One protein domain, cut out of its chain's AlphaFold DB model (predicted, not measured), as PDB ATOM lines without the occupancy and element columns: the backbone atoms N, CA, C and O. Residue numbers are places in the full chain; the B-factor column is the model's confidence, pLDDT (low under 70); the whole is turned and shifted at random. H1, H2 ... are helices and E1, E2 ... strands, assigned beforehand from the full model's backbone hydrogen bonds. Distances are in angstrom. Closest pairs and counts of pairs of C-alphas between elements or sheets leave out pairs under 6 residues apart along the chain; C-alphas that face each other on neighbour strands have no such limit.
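This is residues 3 to 49 of the 56 residues of the protein "DUF493 domain-containing protein" of Xanthomonadales bacterium (UniProt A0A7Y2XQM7). A two-stranded hairpin, E1 and E2, and one helix, H1, set off from it make a loose, flat, open shape. The hairpin's turn, residues 19 to 24, sticks out at one end. The 47 printed residues, under half of them in named elements, hold E1, E2 and H1 in that order, a mixed class with an antiparallel sheet E1 - E2. The radius of gyration of the C-alphas is 12.3 A and the spans are 36 by 27 by 14 A.

The printed part begins at Leu 3, C-alpha (104.565, -55.611, 193.114). E1, residues 14 to 18, begins at C-alpha (113.297, -58.532, 197.697) and measures 12.8 A. E2, residues 25 to 29, measures 12.6 A. H1, residues 36 to 48, measures 18.5 A and ends at C-alpha (109.699, -58.008, 178.413).

E1 and E2 are antiparallel at 164 degrees, with N 15 and O 28 within hydrogen-bond range at 2.8 A. E1 and H1 are apart. In H1 every O i to N i+4 pair is within hydrogen-bond range.

The C-alphas farthest apart, those of Ser 21 and Ser 35, are 36.3 A apart. The printed part has no cut, and both links are short. pLDDT is under 70 at residues 3 to 12, 22 and 33.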
ATOM      1  N   LEU A   3     105.583 -56.220 192.229       60.84
ATOM      2  CA  LEU A   3     104.565 -55.611 193.114       60.84
ATOM      3  C   LEU A   3     103.204 -55.323 192.457       60.84
ATOM      4  O   LEU A   3     102.223 -55.066 193.144       60.84
ATOM      5  N   ARG A   4     103.149 -55.289 191.121       63.44
ATOM      6  CA  ARG A   4     101.918 -55.029 190.362       63.44
ATOM      7  C   ARG A   4     101.125 -56.310 190.107       63.44
ATOM      8  O   ARG A   4      99.948 -56.235 189.768       63.44
ATOM      9  N   HIS A   5     101.783 -57.459 190.232       62.66
ATOM     10  CA  HIS A   5     101.230 -58.763 189.897       62.66
ATOM     11  C   HIS A   5     101.107 -59.682 191.115       62.66
ATOM     12  O   HIS A   5     100.144 -60.441 191.164       62.66
ATOM     13  N   ALA A   6     102.008 -59.602 192.098       61.75
ATOM     14  CA  ALA A   6     101.928 -60.375 193.335       61.75
ATOM     15  C   ALA A   6     102.151 -59.509 194.572       61.75
ATOM     16  O   ALA A   6     102.974 -58.589 194.570       61.75
ATOM     17  N   GLU A   7     101.423 -59.850 195.636       63.25
ATOM     18  CA  GLU A   7     101.737 -59.373 196.974       63.25
ATOM     19  C   GLU A   7     103.067 -59.996 197.401       63.25
ATOM     20  O   GLU A   7     103.283 -61.210 197.356       63.25
ATOM     21  N   LEU A   8     103.998 -59.109 197.727       64.81
ATOM     22  CA  LEU A   8     105.306 -59.455 198.239       64.81
ATOM     23  C   LEU A   8     105.154 -60.068 199.637       64.81
ATOM     24  O   LEU A   8     104.347 -59.591 200.437       64.81
ATOM     25  N   TRP A   9     105.943 -61.101 199.940       61.59
ATOM     26  CA  TRP A   9     105.983 -61.676 201.283       61.59
ATOM     27  C   TRP A   9     106.317 -60.587 202.320       61.59
ATOM     28  O   TRP A   9     107.235 -59.799 202.119       61.59
ATOM     29  N   MET A  10     105.559 -60.520 203.416       56.72
ATOM     30  CA  MET A  10     105.514 -59.349 204.311       56.72
ATOM     31  C   MET A  10     106.825 -59.001 205.042       56.72
ATOM     32  O   MET A  10     106.915 -57.912 205.598       56.72
ATOM     33  N   ASP A  11     107.812 -59.898 205.056       61.78
ATOM     34  CA  ASP A  11     109.011 -59.769 205.895       61.78
ATOM     35  C   ASP A  11     110.234 -59.280 205.096       61.78
ATOM     36  O   ASP A  11     110.695 -58.161 205.292       61.78
ATOM     37  N   GLU A  12     110.699 -60.052 204.107       59.25
ATOM     38  CA  GLU A  12     111.807 -59.672 203.215       59.25
ATOM     39  C   GLU A  12     111.574 -60.205 201.799       59.25
ATOM     40  O   GLU A  12     112.060 -61.270 201.407       59.25
ATOM     41  N   PRO A  13     110.788 -59.485 200.997       71.88
ATOM     42  CA  PRO A  13     110.363 -60.010 199.718       71.88
ATOM     43  C   PRO A  13     111.355 -59.765 198.592       71.88
ATOM     44  O   PRO A  13     111.201 -60.366 197.542       71.88
ATOM     45  N   VAL A  14     112.332 -58.870 198.750       74.75
ATOM     46  CA  VAL A  14     113.297 -58.532 197.697       74.75
ATOM     47  C   VAL A  14     114.691 -58.464 198.301       74.75
ATOM     48  O   VAL A  14     114.975 -57.598 199.123       74.75
ATOM     49  N   THR A  15     115.583 -59.331 197.837       78.94
ATOM     50  CA  THR A  15     117.004 -59.313 198.175       78.94
ATOM     51  C   THR A  15     117.799 -58.951 196.933       78.94
ATOM     52  O   THR A  15     117.779 -59.669 195.937       78.94
ATOM     53  N   THR A  16     118.527 -57.841 196.980       81.94
ATOM     54  CA  THR A  16     119.401 -57.417 195.884       81.94
ATOM     55  C   THR A  16     120.855 -57.639 196.263       81.94
ATOM     56  O   THR A  16     121.346 -57.041 197.220       81.94
ATOM     57  N   ILE A  17     121.553 -58.469 195.498       81.38
ATOM     58  CA  ILE A  17     122.971 -58.760 195.672       81.38
ATOM     59  C   ILE A  17     123.721 -58.120 194.496       81.38
ATOM     60  O   ILE A  17     123.611 -58.598 193.361       81.38
ATOM     61  N   PRO A  18     124.467 -57.025 194.720       77.62
ATOM     62  CA  PRO A  18     125.316 -56.457 193.683       77.62
ATOM     63  C   PRO A  18     126.466 -57.423 193.379       77.62
ATOM     64  O   PRO A  18     127.130 -57.913 194.294       77.62
ATOM     65  N   SER A  19     126.722 -57.711 192.100       75.69
ATOM     66  CA  SER A  19     127.881 -58.530 191.730       75.69
ATOM     67  C   SER A  19     129.182 -57.800 192.043       75.69
ATOM     68  O   SER A  19     129.297 -56.599 191.799       75.69
ATOM     69  N   SER A  20     130.207 -58.543 192.469       71.00
ATOM     70  CA  SER A  20     131.533 -58.008 192.820       71.00
ATOM     71  C   SER A  20     132.213 -57.194 191.712       71.00
ATOM     72  O   SER A  20     133.102 -56.402 192.002       71.00
ATOM     73  N   SER A  21     131.812 -57.374 190.448       73.94
ATOM     74  CA  SER A  21     132.351 -56.635 189.297       73.94
ATOM     75  C   SER A  21     131.519 -55.400 188.905       73.94
ATOM     76  O   SER A  21     131.876 -54.714 187.952       73.94
ATOM     77  N   GLY A  22     130.398 -55.122 189.583       68.62
ATOM     78  CA  GLY A  22     129.529 -53.961 189.329       68.62
ATOM     79  C   GLY A  22     128.716 -54.000 188.026       68.62
ATOM     80  O   GLY A  22     127.951 -53.080 187.766       68.62
ATOM     81  N   THR A  23     128.860 -55.046 187.208       76.06
ATOM     82  CA  THR A  23     128.188 -55.157 185.899       76.06
ATOM     83  C   THR A  23     126.771 -55.729 185.989       76.06
ATOM     84  O   THR A  23     125.938 -55.410 185.150       76.06
ATOM     85  N   TYR A  24     126.482 -56.554 187.000       75.75
ATOM     86  CA  TYR A  24     125.205 -57.262 187.132       75.75
ATOM     87  C   TYR A  24     124.642 -57.140 188.550       75.75
ATOM     88  O   TYR A  24     125.383 -57.204 189.536       75.75
ATOM     89  N   LEU A  25     123.323 -56.995 188.650       78.62
ATOM     90  CA  LEU A  25     122.583 -56.985 189.907       78.62
ATOM     91  C   LEU A  25     121.727 -58.249 189.973       78.62
ATOM     92  O   LEU A  25     120.834 -58.423 189.147       78.62
ATOM     93  N   SER A  26     121.986 -59.113 190.950       78.31
ATOM     94  CA  SER A  26     121.117 -60.259 191.212       78.31
ATOM     95  C   SER A  26     119.987 -59.813 192.127       78.31
ATOM     96  O   SER A  26     120.243 -59.296 193.212       78.31
ATOM     97  N   VAL A  27     118.742 -60.000 191.700       79.00
ATOM     98  CA  VAL A  27     117.555 -59.652 192.488       79.00
ATOM     99  C   VAL A  27     116.758 -60.924 192.744       79.00
ATOM    100  O   VAL A  27     116.190 -61.495 191.819       79.00
ATOM    101  N   THR A  28     116.719 -61.366 193.993       79.75
ATOM    102  CA  THR A  28     115.887 -62.486 194.438       79.75
ATOM    103  C   THR A  28     114.593 -61.921 194.995       79.75
ATOM    104  O   THR A  28     114.634 -61.132 195.936       79.75
ATOM    105  N   VAL A  29     113.447 -62.303 194.426       74.88
ATOM    106  CA  VAL A  29     112.137 -61.865 194.922       74.88
ATOM    107  C   VAL A  29     111.356 -63.057 195.463       74.88
ATOM    108  O   VAL A  29     111.059 -63.992 194.723       74.88
ATOM    109  N   THR A  30     111.002 -63.009 196.743       77.00
ATOM    110  CA  THR A  30     110.159 -64.002 197.411       77.00
ATOM    111  C   THR A  30     108.709 -63.530 197.360       77.00
ATOM    112  O   THR A  30     108.340 -62.527 197.978       77.00
ATOM    113  N   ILE A  31     107.879 -64.254 196.612       73.62
ATOM    114  CA  ILE A  31     106.443 -63.981 196.476       73.62
ATOM    115  C   ILE A  31     105.613 -65.152 196.989       73.62
ATOM    116  O   ILE A  31     106.015 -66.311 196.866       73.62
ATOM    117  N   GLU A  32     104.419 -64.856 197.496       72.44
ATOM    118  CA  GLU A  32     103.414 -65.889 197.725       72.44
ATOM    119  C   GLU A  32     102.685 -66.180 196.405       72.44
ATOM    120  O   GLU A  32     101.920 -65.361 195.892       72.44
ATOM    121  N   ALA A  33     102.949 -67.350 195.819       68.94
ATOM    122  CA  ALA A  33     102.298 -67.773 194.586       68.94
ATOM    123  C   ALA A  33     100.846 -68.189 194.869       68.94
ATOM    124  O   ALA A  33     100.547 -69.359 195.104       68.94
ATOM    125  N   THR A  34      99.925 -67.230 194.803       71.38
ATOM    126  CA  THR A  34      98.483 -67.484 194.956       71.38
ATOM    127  C   THR A  34      97.860 -68.056 193.684       71.38
ATOM    128  O   THR A  34      96.755 -68.600 193.720       71.38
ATOM    129  N   SER A  35      98.541 -67.959 192.532       77.62
ATOM    130  CA  SER A  35      98.041 -68.474 191.252       77.62
ATOM    131  C   SER A  35      99.135 -68.726 190.207       77.62
ATOM    132  O   SER A  35     100.023 -67.913 189.981       77.62
ATOM    133  N   LYS A  36      99.017 -69.827 189.456       75.06
ATOM    134  CA  LYS A  36      99.890 -70.151 188.310       75.06
ATOM    135  C   LYS A  36      99.944 -69.055 187.219       75.06
ATOM    136  O   LYS A  36     101.047 -68.688 186.824       75.06
ATOM    137  N   PRO A  37      98.811 -68.469 186.766       78.62
ATOM    138  CA  PRO A  37      98.837 -67.385 185.774       78.62
ATOM    139  C   PRO A  37      99.405 -66.058 186.304       78.62
ATOM    140  O   PRO A  37      99.720 -65.167 185.521       78.62
ATOM    141  N   GLN A  38      99.506 -65.892 187.625       76.06
ATOM    142  CA  GLN A  38     100.148 -64.723 188.226       76.06
ATOM    143  C   GLN A  38     101.664 -64.804 188.045       76.06
ATOM    144  O   GLN A  38     102.283 -63.830 187.626       76.06
ATOM    145  N   LEU A  39     102.235 -65.980 188.313       75.56
ATOM    146  CA  LEU A  39     103.663 -66.237 188.169       75.56
ATOM    147  C   LEU A  39     104.108 -66.082 186.709       75.56
ATOM    148  O   LEU A  39     105.102 -65.419 186.443       75.56
ATOM    149  N   ASP A  40     103.305 -66.601 185.777       79.31
ATOM    150  CA  ASP A  40     103.534 -66.471 184.334       79.31
ATOM    151  C   ASP A  40     103.557 -65.001 183.877       79.31
ATOM    152  O   ASP A  40     104.481 -64.585 183.185       79.31
ATOM    153  N   ARG A  41     102.622 -64.166 184.361       79.50
ATOM    154  CA  ARG A  41     102.642 -62.718 184.085       79.50
ATOM    155  C   ARG A  41     103.881 -62.021 184.628       79.50
ATOM    156  O   ARG A  41     104.415 -61.149 183.956       79.50
ATOM    157  N   ILE A  42     104.317 -62.377 185.835       78.25
ATOM    158  CA  ILE A  42     105.531 -61.805 186.431       78.25
ATOM    159  C   ILE A  42     106.739 -62.172 185.577       78.25
ATOM    160  O   ILE A  42     107.538 -61.300 185.251       78.25
ATOM    161  N   TYR A  43     106.837 -63.437 185.172       75.44
ATOM    162  CA  TYR A  43     107.908 -63.919 184.309       75.44
ATOM    163  C   TYR A  43     107.896 -63.230 182.940       75.44
ATOM    164  O   TYR A  43     108.948 -62.841 182.438       75.44
ATOM    165  N   GLN A  44     106.709 -63.030 182.363       77.00
ATOM    166  CA  GLN A  44     106.531 -62.357 181.082       77.00
ATOM    167  C   GLN A  44     106.925 -60.876 181.147       77.00
ATOM    168  O   GLN A  44     107.645 -60.428 180.265       77.00
ATOM    169  N   ASP A  45     106.506 -60.136 182.179       77.31
ATOM    170  CA  ASP A  45     106.818 -58.703 182.356       77.31
ATOM    171  C   ASP A  45     108.302 -58.486 182.710       77.31
ATOM    172  O   ASP A  45     108.929 -57.527 182.261       77.31
ATOM    173  N   LEU A  46     108.899 -59.420 183.466       76.75
ATOM    174  CA  LEU A  46     110.344 -59.457 183.691       76.75
ATOM    175  C   LEU A  46     111.098 -59.735 182.389       76.75
ATOM    176  O   LEU A  46     112.080 -59.060 182.122       76.75
ATOM    177  N   THR A  47     110.637 -60.681 181.572       74.06
ATOM    178  CA  THR A  47     111.260 -61.007 180.276       74.06
ATOM    179  C   THR A  47     111.095 -59.882 179.250       74.06
ATOM    180  O   THR A  47     111.974 -59.682 178.418       74.06
ATOM    181  N   ASP A  48     109.983 -59.146 179.299       76.88
ATOM    182  CA  ASP A  48     109.699 -58.008 178.413       76.88
ATOM    183  C   ASP A  48     110.557 -56.774 178.753       76.88
ATOM    184  O   ASP A  48     110.772 -55.897 177.919       76.88
ATOM    185  N   CYS A  49     111.120 -56.712 179.963       74.31
ATOM    186  CA  CYS A  49     112.039 -55.648 180.337       74.31
ATOM    187  C   CYS A  49     113.425 -55.830 179.713       74.31
ATOM    188  O   CYS A  49     114.203 -56.670 180.151       74.31
TER     189      CYS A  49